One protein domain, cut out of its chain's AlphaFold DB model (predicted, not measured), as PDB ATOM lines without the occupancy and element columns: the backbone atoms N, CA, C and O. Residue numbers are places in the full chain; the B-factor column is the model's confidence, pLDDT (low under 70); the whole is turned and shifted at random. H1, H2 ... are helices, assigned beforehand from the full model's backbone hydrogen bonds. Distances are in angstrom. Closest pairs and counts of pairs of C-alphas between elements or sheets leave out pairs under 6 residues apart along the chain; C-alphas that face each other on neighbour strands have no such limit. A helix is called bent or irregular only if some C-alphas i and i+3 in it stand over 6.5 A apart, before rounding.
ATOM      1  N   PRO A 178     -13.035 -48.356  57.336       93.56
ATOM      2  CA  PRO A 178     -14.285 -47.861  56.750       93.56
ATOM      3  C   PRO A 178     -14.228 -46.422  56.222       93.56
ATOM      4  O   PRO A 178     -14.784 -46.135  55.161       93.56
ATOM      5  N   ASP A 179     -13.551 -45.506  56.917       91.94
ATOM      6  CA  ASP A 179     -13.429 -44.117  56.463       91.94
ATOM      7  C   ASP A 179     -12.537 -43.994  55.224       91.94
ATOM      8  O   ASP A 179     -12.851 -43.225  54.310       91.94
ATOM      9  N   LEU A 180     -11.443 -44.764  55.166       93.31
ATOM     10  CA  LEU A 180     -10.602 -44.860  53.970       93.31
ATOM     11  C   LEU A 180     -11.414 -45.376  52.787       93.31
ATOM     12  O   LEU A 180     -11.389 -44.765  51.719       93.31
ATOM     13  N   GLU A 181     -12.179 -46.447  52.987       95.94
ATOM     14  CA  GLU A 181     -13.041 -46.997  51.947       95.94
ATOM     15  C   GLU A 181     -14.085 -45.988  51.474       95.94
ATOM     16  O   GLU A 181     -14.198 -45.742  50.275       95.94
ATOM     17  N   LYS A 182     -14.781 -45.320  52.401       95.94
ATOM     18  CA  LYS A 182     -15.768 -44.286  52.072       95.94
ATOM     19  C   LYS A 182     -15.159 -43.157  51.240       95.94
ATOM     20  O   LYS A 182     -15.798 -42.683  50.297       95.94
ATOM     21  N   ARG A 183     -13.942 -42.711  51.567       95.56
ATOM     22  CA  ARG A 183     -13.229 -41.684  50.788       95.56
ATOM     23  C   ARG A 183     -12.842 -42.193  49.400       95.56
ATOM     24  O   ARG A 183     -13.103 -41.492  48.427       95.56
ATOM     25  N   ILE A 184     -12.287 -43.401  49.293       96.56
ATOM     26  CA  ILE A 184     -11.928 -44.010  48.000       96.56
ATOM     27  C   ILE A 184     -13.173 -44.147  47.118       96.56
ATOM     28  O   ILE A 184     -13.190 -43.646  45.993       96.56
ATOM     29  N   ASP A 185     -14.241 -44.748  47.648       97.25
ATOM     30  CA  ASP A 185     -15.511 -44.952  46.948       97.25
ATOM     31  C   ASP A 185     -16.135 -43.620  46.497       97.25
ATOM     32  O   ASP A 185     -16.749 -43.540  45.431       97.25
ATOM     33  N   THR A 186     -15.954 -42.553  47.282       96.69
ATOM     34  CA  THR A 186     -16.438 -41.208  46.940       96.69
ATOM     35  C   THR A 186     -15.699 -40.632  45.741       96.69
ATOM     36  O   THR A 186     -16.355 -40.253  44.776       96.69
ATOM     37  N   ILE A 187     -14.364 -40.661  45.728       96.38
ATOM     38  CA  ILE A 187     -13.594 -40.127  44.593       96.38
ATOM     39  C   ILE A 187     -13.803 -40.990  43.337       96.38
ATOM     40  O   ILE A 187     -13.893 -40.462  42.228       96.38
ATOM     41  N   ILE A 188     -13.972 -42.313  43.479       96.69
ATOM     42  CA  ILE A 188     -14.350 -43.185  42.354       96.69
ATOM     43  C   ILE A 188     -15.703 -42.743  41.781       96.69
ATOM     44  O   ILE A 188     -15.837 -42.600  40.564       96.69
ATOM     45  N   ARG A 189     -16.705 -42.489  42.629       96.50
ATOM     46  CA  ARG A 189     -18.024 -42.000  42.198       96.50
ATOM     47  C   ARG A 189     -17.936 -40.630  41.526       96.50
ATOM     48  O   ARG A 189     -18.529 -40.442  40.470       96.50
ATOM     49  N   GLU A 190     -17.170 -39.707  42.096       96.12
ATOM     50  CA  GLU A 190     -16.944 -38.374  41.531       96.12
ATOM     51  C   GLU A 190     -16.249 -38.442  40.170       96.12
ATOM     52  O   GLU A 190     -16.636 -37.713  39.263       96.12
ATOM     53  N   SER A 191     -15.290 -39.353  39.981       95.88
ATOM     54  CA  SER A 191     -14.635 -39.552  38.681       95.88
ATOM     55  C   SER A 191     -15.612 -40.054  37.612       95.88
ATOM     56  O   SER A 191     -15.577 -39.595  36.469       95.88
ATOM     57  N   LYS A 192     -16.546 -40.941  37.990       95.12
ATOM     58  CA  LYS A 192     -17.624 -41.411  37.107       95.12
ATOM     59  C   LYS A 192     -18.586 -40.274  36.770       95.12
ATOM     60  O   LYS A 192     -18.919 -40.089  35.605       95.12
ATOM     61  N   PHE A 193     -19.004 -39.500  37.772       96.62
ATOM     62  CA  PHE A 193     -19.882 -38.347  37.573       96.62
ATOM     63  C   PHE A 193     -19.225 -37.285  36.685       96.62
ATOM     64  O   PHE A 193     -19.869 -36.764  35.782       96.62
ATOM     65  N   TYR A 194     -17.937 -37.013  36.887       96.56
ATOM     66  CA  TYR A 194     -17.160 -36.112  36.042       96.56
ATOM     67  C   TYR A 194     -17.181 -36.570  34.583       96.56
ATOM     68  O   TYR A 194     -17.581 -35.806  33.715       96.56
ATOM     69  N   PHE A 195     -16.876 -37.846  34.323       96.25
ATOM     70  CA  PHE A 195     -16.940 -38.395  32.970       96.25
ATOM     71  C   PHE A 195     -18.342 -38.298  32.349       96.25
ATOM     72  O   PHE A 195     -18.458 -37.967  31.175       96.25
ATOM     73  N   ILE A 196     -19.412 -38.569  33.105       96.50
ATOM     74  CA  ILE A 196     -20.794 -38.501  32.595       96.50
ATOM     75  C   ILE A 196     -21.160 -37.076  32.158       96.50
ATOM     76  O   ILE A 196     -21.736 -36.904  31.080       96.50
ATOM     77  N   ASN A 197     -20.790 -36.075  32.959       96.75
ATOM     78  CA  ASN A 197     -21.134 -34.667  32.732       96.75
ATOM     79  C   ASN A 197     -20.145 -33.914  31.830       96.75
ATOM     80  O   ASN A 197     -20.412 -32.773  31.470       96.75
ATOM     81  N   SER A 198     -19.028 -34.538  31.452       95.88
ATOM     82  CA  SER A 198     -18.068 -33.970  30.505       95.88
ATOM     83  C   SER A 198     -18.639 -33.814  29.094       95.88
ATOM     84  O   SER A 198     -19.528 -34.573  28.669       95.88
ATOM     85  N   THR A 199     -18.085 -32.860  28.342       95.06
ATOM     86  CA  THR A 199     -18.415 -32.674  26.920       95.06
ATOM     87  C   THR A 199     -17.979 -33.896  26.089       95.06
ATOM     88  O   THR A 199     -17.177 -34.711  26.565       95.06
ATOM     89  N   PRO A 200     -18.501 -34.087  24.862       94.19
ATOM     90  CA  PRO A 200     -18.030 -35.150  23.972       94.19
ATOM     91  C   PRO A 200     -16.508 -35.133  23.765       94.19
ATOM     92  O   PRO A 200     -15.869 -36.180  23.840       94.19
ATOM     93  N   GLU A 201     -15.917 -33.951  23.602       91.44
ATOM     94  CA  GLU A 201     -14.479 -33.754  23.400       91.44
ATOM     95  C   GLU A 201     -13.684 -34.163  24.647       91.44
ATOM     96  O   GLU A 201     -12.736 -34.948  24.566       91.44
ATOM     97  N   GLU A 202     -14.109 -33.710  25.832       94.00
ATOM     98  CA  GLU A 202     -13.497 -34.100  27.105       94.00
ATOM     99  C   GLU A 202     -13.584 -35.609  27.350       94.00
ATOM    100  O   GLU A 202     -12.636 -36.214  27.854       94.00
ATOM    101  N   LYS A 203     -14.701 -36.245  26.981       95.75
ATOM    102  CA  LYS A 203     -14.868 -37.700  27.099       95.75
ATOM    103  C   LYS A 203     -13.849 -38.448  26.249       95.75
ATOM    104  O   LYS A 203     -13.279 -39.426  26.740       95.75
ATOM    105  N   GLU A 204     -13.593 -38.001  25.023       94.44
ATOM    106  CA  GLU A 204     -12.564 -38.599  24.166       94.44
ATOM    107  C   GLU A 204     -11.157 -38.390  24.739       94.44
ATOM    108  O   GLU A 204     -10.375 -39.343  24.817       94.44
ATOM    109  N   ILE A 205     -10.866 -37.200  25.276       95.12
ATOM    110  CA  ILE A 205      -9.603 -36.930  25.980       95.12
ATOM    111  C   ILE A 205      -9.436 -37.867  27.181       95.12
ATOM    112  O   ILE A 205      -8.380 -38.481  27.337       95.12
ATOM    113  N   ILE A 206     -10.465 -38.029  28.018       95.94
ATOM    114  CA  ILE A 206     -10.421 -38.926  29.181       95.94
ATOM    115  C   ILE A 206     -10.181 -40.363  28.722       95.94
ATOM    116  O   ILE A 206      -9.266 -41.014  29.225       95.94
ATOM    117  N   LYS A 207     -10.948 -40.872  27.751       94.56
ATOM    118  CA  LYS A 207     -10.778 -42.244  27.243       94.56
ATOM    119  C   LYS A 207      -9.349 -42.490  26.765       94.56
ATOM    120  O   LYS A 207      -8.766 -43.515  27.129       94.56
ATOM    121  N   LYS A 208      -8.787 -41.541  26.012       94.62
ATOM    122  CA  LYS A 208      -7.451 -41.646  25.421       94.62
ATOM    123  C   LYS A 208      -6.327 -41.475  26.447       94.62
ATOM    124  O   LYS A 208      -5.365 -42.239  26.429       94.62
ATOM    125  N   TYR A 209      -6.449 -40.518  27.366       95.25
ATOM    126  CA  TYR A 209      -5.327 -40.059  28.191       95.25
ATOM    127  C   TYR A 209      -5.463 -40.285  29.700       95.25
ATOM    128  O   TYR A 209      -4.486 -40.054  30.413       95.25
ATOM    129  N   GLN A 210      -6.584 -40.793  30.229       94.81
ATOM    130  CA  GLN A 210      -6.753 -41.016  31.682       94.81
ATOM    131  C   GLN A 210      -5.616 -41.849  32.305       94.81
ATOM    132  O   GLN A 210      -5.195 -41.608  33.437       94.81
ATOM    133  N   LYS A 211      -5.046 -42.792  31.544       96.31
ATOM    134  CA  LYS A 211      -3.910 -43.619  31.980       96.31
ATOM    135  C   LYS A 211      -2.551 -42.933  31.802       96.31
ATOM    136  O   LYS A 211      -1.591 -43.346  32.436       96.31
ATOM    137  N   ALA A 212      -2.459 -41.883  30.992       95.00
ATOM    138  CA  ALA A 212      -1.218 -41.216  30.594       95.00
ATOM    139  C   ALA A 212      -1.120 -39.768  31.110       95.00
ATOM    140  O   ALA A 212      -0.476 -38.920  30.495       95.00
ATOM    141  N   THR A 213      -1.720 -39.469  32.265       95.44
ATOM    142  CA  THR A 213      -1.710 -38.119  32.857       95.44
ATOM    143  C   THR A 213      -0.314 -37.560  33.147       95.44
ATOM    144  O   THR A 213      -0.150 -36.343  33.214       95.44
ATOM    145  N   SER A 214       0.709 -38.415  33.267       92.62
ATOM    146  CA  SER A 214       2.107 -37.993  33.429       92.62
ATOM    147  C   SER A 214       2.608 -37.116  32.278       92.62
ATOM    148  O   SER A 214       3.487 -36.289  32.501       92.62
ATOM    149  N   LEU A 215       2.027 -37.249  31.078       93.69
ATOM    150  CA  LEU A 215       2.331 -36.395  29.925       93.69
ATOM    151  C   LEU A 215       2.077 -34.909  30.223       93.69
ATOM    152  O   LEU A 215       2.797 -34.053  29.719       93.69
ATOM    153  N   GLY A 216       1.126 -34.604  31.113       93.62
ATOM    154  CA  GLY A 216       0.828 -33.242  31.556       93.62
ATOM    155  C   GLY A 216       1.974 -32.540  32.295       93.62
ATOM    156  O   GLY A 216       1.926 -31.324  32.460       93.62
ATOM    157  N   TYR A 217       2.992 -33.272  32.753       91.56
ATOM    158  CA  TYR A 217       4.125 -32.726  33.510       91.56
ATOM    159  C   TYR A 217       5.437 -32.706  32.717       91.56
ATOM    160  O   TYR A 217       6.452 -32.249  33.239       91.56
ATOM    161  N   LEU A 218       5.444 -33.219  31.484       90.81
ATOM    162  CA  LEU A 218       6.643 -33.242  30.654       90.81
ATOM    163  C   LEU A 218       6.823 -31.908  29.920       90.81
ATOM    164  O   LEU A 218       5.851 -31.293  29.479       90.81
ATOM    165  N   SER A 219       8.078 -31.484  29.757       87.75
ATOM    166  CA  SER A 219       8.431 -30.296  28.968       87.75
ATOM    167  C   SER A 219       8.281 -30.517  27.460       87.75
ATOM    168  O   SER A 219       8.099 -29.557  26.724       87.75
ATOM    169  N   ILE A 220       8.320 -31.771  27.002       91.25
ATOM    170  CA  ILE A 220       8.166 -32.141  25.589       91.25
ATOM    171  C   ILE A 220       6.701 -32.099  25.138       91.25
ATOM    172  O   ILE A 220       5.795 -32.322  25.943       91.25
ATOM    173  N   GLU A 221       6.469 -31.833  23.855       90.88
ATOM    174  CA  GLU A 221       5.133 -31.835  23.242       90.88
ATOM    175  C   GLU A 221       4.521 -33.242  23.166       90.88
ATOM    176  O   GLU A 221       5.216 -34.245  22.956       90.88
ATOM    177  N   ILE A 222       3.194 -33.319  23.299       93.12
ATOM    178  CA  ILE A 222       2.425 -34.556  23.169       93.12
ATOM    179  C   ILE A 222       2.289 -34.906  21.680       93.12
ATOM    180  O   ILE A 222       1.408 -34.415  20.981       93.12
ATOM    181  N   GLN A 223       3.134 -35.829  21.217       85.44
ATOM    182  CA  GLN A 223       3.268 -36.214  19.801       85.44
ATOM    183  C   GLN A 223       1.975 -36.713  19.121       85.44
ATOM    184  O   GLN A 223       1.857 -36.634  17.907       85.44
ATOM    185  N   ASN A 224       0.996 -37.222  19.879       83.12
ATOM    186  CA  ASN A 224      -0.236 -37.821  19.338       83.12
ATOM    187  C   ASN A 224      -1.500 -37.023  19.696       83.12
ATOM    188  O   ASN A 224      -2.565 -37.611  19.919       83.12
ATOM    189  N   ASN A 225      -1.382 -35.697  19.804       88.00
ATOM    190  CA  ASN A 225      -2.500 -34.812  20.109       88.00
ATOM    191  C   ASN A 225      -3.393 -34.555  18.875       88.00
ATOM    192  O   ASN A 225      -3.202 -33.601  18.132       88.00
ATOM    193  N   ASP A 226      -4.404 -35.399  18.699       85.38
ATOM    194  CA  ASP A 226      -5.481 -35.299  17.699       85.38
ATOM    195  C   ASP A 226      -6.789 -34.737  18.295       85.38
ATOM    196  O   ASP A 226      -7.861 -34.875  17.712       85.38
ATOM    197  N   THR A 227      -6.716 -34.117  19.476       87.00
ATOM    198  CA  THR A 227      -7.901 -33.707  20.254       87.00
ATOM    199  C   THR A 227      -8.491 -32.369  19.807       87.00
ATOM    200  O   THR A 227      -9.536 -31.960  20.303       87.00
ATOM    201  N   GLY A 228      -7.795 -31.646  18.922       84.75
ATOM    202  CA  GLY A 228      -8.111 -30.261  18.562       84.75
ATOM    203  C   GLY A 228      -7.708 -29.225  19.622       84.75
ATOM    204  O   GLY A 228      -7.792 -28.028  19.355       84.75
ATOM    205  N   MET A 229      -7.238 -29.647  20.803       89.62
ATOM    206  CA  MET A 229      -6.680 -28.749  21.816       89.62
ATOM    207  C   MET A 229      -5.228 -28.383  21.507       89.62
ATOM    208  O   MET A 229      -4.477 -29.185  20.951       89.62
ATOM    209  N   THR A 230      -4.790 -27.214  21.975       93.44
ATOM    210  CA  THR A 230      -3.356 -26.910  22.071       93.44
ATOM    211  C   THR A 230      -2.671 -27.856  23.065       93.44
ATOM    212  O   THR A 230      -3.313 -28.386  23.979       93.44
ATOM    213  N   ASP A 231      -1.360 -28.061  22.909       93.62
ATOM    214  CA  ASP A 231      -0.566 -28.894  23.825       93.62
ATOM    215  C   ASP A 231      -0.690 -28.412  25.282       93.62
ATOM    216  O   ASP A 231      -0.931 -29.214  26.185       93.62
ATOM    217  N   ASP A 232      -0.653 -27.095  25.510       94.50
ATOM    218  CA  ASP A 232      -0.808 -26.494  26.839       94.50
ATOM    219  C   ASP A 232      -2.176 -26.772  27.466       94.50
ATOM    220  O   ASP A 232      -2.260 -27.129  28.649       94.50
ATOM    221  N   SER A 233      -3.256 -26.639  26.690       94.81
ATOM    222  CA  SER A 233      -4.606 -26.908  27.182       94.81
ATOM    223  C   SER A 233      -4.797 -28.393  27.495       94.81
ATOM    224  O   SER A 233      -5.342 -28.719  28.553       94.81
ATOM    225  N   LEU A 234      -4.275 -29.293  26.653       95.94
ATOM    226  CA  LEU A 234      -4.297 -30.730  26.923       95.94
ATOM    227  C   LEU A 234      -3.482 -31.064  28.180       95.94
ATOM    228  O   LEU A 234      -3.992 -31.714  29.092       95.94
ATOM    229  N   LYS A 235      -2.245 -30.572  28.300       96.44
ATOM    230  CA  LYS A 235      -1.411 -30.780  29.495       96.44
ATOM    231  C   LYS A 235      -2.084 -30.252  30.761       96.44
ATOM    232  O   LYS A 235      -2.036 -30.915  31.799       96.44
ATOM    233  N   SER A 236      -2.741 -29.094  30.687       96.38
ATOM    234  CA  SER A 236      -3.512 -28.527  31.798       96.38
ATOM    235  C   SER A 236      -4.675 -29.430  32.215       96.38
ATOM    236  O   SER A 236      -4.840 -29.720  33.404       96.38
ATOM    237  N   PHE A 237      -5.425 -29.962  31.244       96.25
ATOM    238  CA  PHE A 237      -6.485 -30.936  31.498       96.25
ATOM    239  C   PHE A 237      -5.943 -32.191  32.197       96.25
ATOM    240  O   PHE A 237      -6.482 -32.617  33.220       96.25
ATOM    241  N   LEU A 238      -4.832 -32.756  31.704       96.50
ATOM    242  CA  LEU A 238      -4.217 -33.956  32.280       96.50
ATOM    243  C   LEU A 238      -3.743 -33.743  33.718       96.50
ATOM    244  O   LEU A 238      -3.963 -34.612  34.564       96.50
ATOM    245  N   ARG A 239      -3.133 -32.587  34.014       97.25
ATOM    246  CA  ARG A 239      -2.735 -32.222  35.383       97.25
ATOM    247  C   ARG A 239      -3.947 -32.118  36.300       97.25
ATOM    248  O   ARG A 239      -3.914 -32.685  37.386       97.25
ATOM    249  N   THR A 240      -5.018 -31.463  35.851       96.06
ATOM    250  CA  THR A 240      -6.268 -31.334  36.617       96.06
ATOM    251  C   THR A 240      -6.902 -32.695  36.897       96.06
ATOM    252  O   THR A 240      -7.292 -32.977  38.027       96.06
ATOM    253  N   TYR A 241      -6.967 -33.580  35.900       96.50
ATOM    254  CA  TYR A 241      -7.508 -34.928  36.084       96.50
ATOM    255  C   TYR A 241      -6.668 -35.749  37.081       96.50
ATOM    256  O   TYR A 241      -7.199 -36.443  37.952       96.50
ATOM    257  N   ASP A 242      -5.342 -35.637  36.987       96.44
ATOM    258  CA  ASP A 242      -4.395 -36.306  37.876       96.44
ATOM    259  C   ASP A 242      -4.515 -35.842  39.332       96.44
ATOM    260  O   ASP A 242      -4.587 -36.671  40.241       96.44
ATOM    261  N   THR A 243      -4.556 -34.528  39.561       94.19
ATOM    262  CA  THR A 243      -4.652 -33.940  40.904       94.19
ATOM    263  C   THR A 243      -6.022 -34.146  41.530       94.19
ATOM    264  O   THR A 243      -6.096 -34.361  42.738       94.19
ATOM    265  N   LYS A 244      -7.090 -34.139  40.726       95.25
ATOM    266  CA  LYS A 244      -8.464 -34.306  41.207       95.25
ATOM    267  C   LYS A 244      -8.810 -35.755  41.547       95.25
ATOM    268  O   LYS A 244      -9.490 -35.986  42.540       95.25
ATOM    269  N   PHE A 245      -8.343 -36.730  40.761       95.81
ATOM    270  CA  PHE A 245      -8.778 -38.128  40.911       95.81
ATOM    271  C   PHE A 245      -7.634 -39.102  41.204       95.81
ATOM    272  O   PHE A 245      -7.677 -39.830  42.201       95.81
ATOM    273  N   LYS A 246      -6.589 -39.121  40.367       95.56
ATOM    274  CA  LYS A 246      -5.562 -40.177  40.420       95.56
ATOM    275  C   LYS A 246      -4.687 -40.092  41.661       95.56
ATOM    276  O   LYS A 246      -4.532 -41.085  42.373       95.56
ATOM    277  N   LYS A 247      -4.104 -38.921  41.930       92.25
ATOM    278  CA  LYS A 247      -3.225 -38.686  43.084       92.25
ATOM    279  C   LYS A 247      -3.950 -38.937  44.415       92.25
ATOM    280  O   LYS A 247      -3.403 -39.704  45.211       92.25
ATOM    281  N   PRO A 248      -5.160 -38.391  44.654       92.19
ATOM    282  CA  PRO A 248      -5.909 -38.659  45.879       92.19
ATOM    283  C   PRO A 248      -6.191 -40.146  46.099       92.19
ATOM    284  O   PRO A 248      -5.870 -40.671  47.162       92.19
ATOM    285  N   ILE A 249      -6.712 -40.851  45.088       95.06
ATOM    286  CA  ILE A 249      -7.033 -42.280  45.220       95.06
ATOM    287  C   ILE A 249      -5.771 -43.107  45.436       95.06
ATOM    288  O   ILE A 249      -5.764 -43.972  46.304       95.06
ATOM    289  N   LYS A 250      -4.681 -42.832  44.710       93.88
ATOM    290  CA  LYS A 250      -3.406 -43.531  44.917       93.88
ATOM    291  C   LYS A 250      -2.912 -43.367  46.356       93.88
ATOM    292  O   LYS A 250      -2.541 -44.352  46.982       93.88
ATOM    293  N   ASN A 251      -2.947 -42.149  46.898       90.75
ATOM    294  CA  ASN A 251      -2.542 -41.893  48.281       90.75
ATOM    295  C   ASN A 251      -3.437 -42.626  49.291       90.75
ATOM    296  O   ASN A 251      -2.922 -43.223  50.234       90.75
ATOM    297  N   LEU A 252      -4.756 -42.627  49.073       92.88
ATOM    298  CA  LEU A 252      -5.701 -43.353  49.922       92.88
ATOM    299  C   LEU A 252      -5.504 -44.872  49.848       92.88
ATOM    300  O   LEU A 252      -5.592 -45.526  50.878       92.88
ATOM    301  N   LEU A 253      -5.197 -45.433  48.673       95.12
ATOM    302  CA  LEU A 253      -4.933 -46.868  48.510       95.12
ATOM    303  C   LEU A 253      -3.643 -47.308  49.212       95.12
ATOM    304  O   LEU A 253      -3.616 -48.373  49.822       95.12
ATOM    305  N   LEU A 254      -2.594 -46.478  49.192       92.12
ATOM    306  CA  LEU A 254      -1.390 -46.740  49.987       92.12
ATOM    307  C   LEU A 254      -1.731 -46.786  51.489       92.12
ATOM    308  O   LEU A 254      -1.318 -47.702  52.196       92.12
ATOM    309  N   GLU A 255      -2.524 -45.837  51.992       90.94
ATOM    310  CA  GLU A 255      -2.961 -45.862  53.394       90.94
ATOM    311  C   GLU A 255      -3.884 -47.047  53.703       90.94
ATOM    312  O   GLU A 255      -3.727 -47.673  54.747       90.94
ATOM    313  N   TYR A 256      -4.787 -47.397  52.786       94.19
ATOM    314  CA  TYR A 256      -5.672 -48.558  52.880       94.19
ATOM    315  C   TYR A 256      -4.878 -49.852  53.073       94.19
ATOM    316  O   TYR A 256      -5.085 -50.545  54.069       94.19
ATOM    317  N   TYR A 257      -3.893 -50.136  52.213       94.62
ATOM    318  CA  TYR A 257      -3.061 -51.332  52.370       94.62
ATOM    319  C   TYR A 257      -2.215 -51.300  53.642       94.62
ATOM    320  O   TYR A 257      -2.068 -52.329  54.298       94.62
ATOM    321  N   ARG A 258      -1.675 -50.132  54.024       91.75
ATOM    322  CA  ARG A 258      -0.926 -49.991  55.281       91.75
ATOM    323  C   ARG A 258      -1.803 -50.366  56.473       91.75
ATOM    324  O   ARG A 258      -1.394 -51.204  57.267       91.75
ATOM    325  N   VAL A 259      -2.985 -49.759  56.598       90.31
ATOM    326  CA  VAL A 259      -3.925 -50.024  57.703       90.31
ATOM    327  C   VAL A 259      -4.389 -51.480  57.703       90.31
ATOM    328  O   VAL A 259      -4.607 -52.041  58.770       90.31
ATOM    329  N   GLN A 260      -4.508 -52.107  56.535       92.38
ATOM    330  CA  GLN A 260      -4.952 -53.494  56.426       92.38
ATOM    331  C   GLN A 260      -3.857 -54.521  56.759       92.38
ATOM    332  O   GLN A 260      -4.167 -55.558  57.340       92.38
ATOM    333  N   HIS A 261      -2.598 -54.263  56.388       92.69
ATOM    334  CA  HIS A 261      -1.549 -55.293  56.392       92.69
ATOM    335  C   HIS A 261      -0.365 -55.003  57.321       92.69
ATOM    336  O   HIS A 261       0.171 -55.930  57.918       92.69
ATOM    337  N   ASN A 262       0.046 -53.741  57.488       89.56
ATOM    338  CA  ASN A 262       1.134 -53.375  58.403       89.56
ATOM    339  C   ASN A 262       0.923 -51.952  58.960       89.56
ATOM    340  O   ASN A 262       1.590 -51.000  58.530       89.56
TER     341      ASN A 262
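This is residues 178 to 262 of the 293 residues of an uncharacterized protein of Rickettsiaceae bacterium (UniProt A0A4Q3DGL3). Two long helices, H1 and the bent H3, make a narrow wedge: H1 packs on arm H3b with its residues 180 to 188 and spreads away from arm H3a towards its other end. There the kinked H2 spans the wide end from H1 to H3a and crosses H3a, and a long loop of residues 218 to 230 folds back to the start of H3a. The printed part has 85 residues, with three named helices in the order H1, H2, H3 and no named strand, and its class is all helix. It is loose, with a radius of gyration of the C-alphas of 14.9 A, and flat, spanning 45 by 29 by 15 A.

H1, residues 178 to 197, begins at C-alpha 178 (-14.285, -47.861, 56.750) and is 28.2 A long. H2, residues 200 to 217, is 24.2 A long and irregular: C-alphas 211 and 214 are 8.4 A apart, and a kink of 97 degrees lies near residue 211. H3, residues 231 to 261, was assigned as one helix by its hydrogen bonds but is bent: C-alphas 244 and 247 are 7.1 A apart. Its arms are H3a, residues 231 to 244, 19.8 A, and H3b, residues 247 to 261, 21.3 A, ending at C-alpha 261 (-1.549, -55.293, 56.392).

H1 touches H3b with residues 180 to 188 alone, opposite ways at a shallow tilt of 27 degrees; the closest C-alphas, of Ile 184 and Ile 249, are 5.9 A apart. H1 and H3a are near each other. H1 and H2 are close but not clearly touching, with the closest C-alphas, of Phe 195 and Lys 203, 6.3 A apart. H2 touches H3a with residues 209 to 217 alone, about perpendicular at 84 degrees; the closest C-alphas, of Gly 216 and Lys 235, are 3.9 A apart. H2 and H3b are apart. In H1, H3a and H3b every O i to N i+4 pair is within hydrogen-bond range; in H2, 8 of 14 are.

The two C-alphas farthest apart, of Gly 228 and Asn 262, are 47.0 A apart. The printed part has no cut; the link from H1 to H2 is tight and that from H2 to H3 is long, with 13 residues. The mean pLDDT of the printed part is 93.7, and no printed residue is under 70.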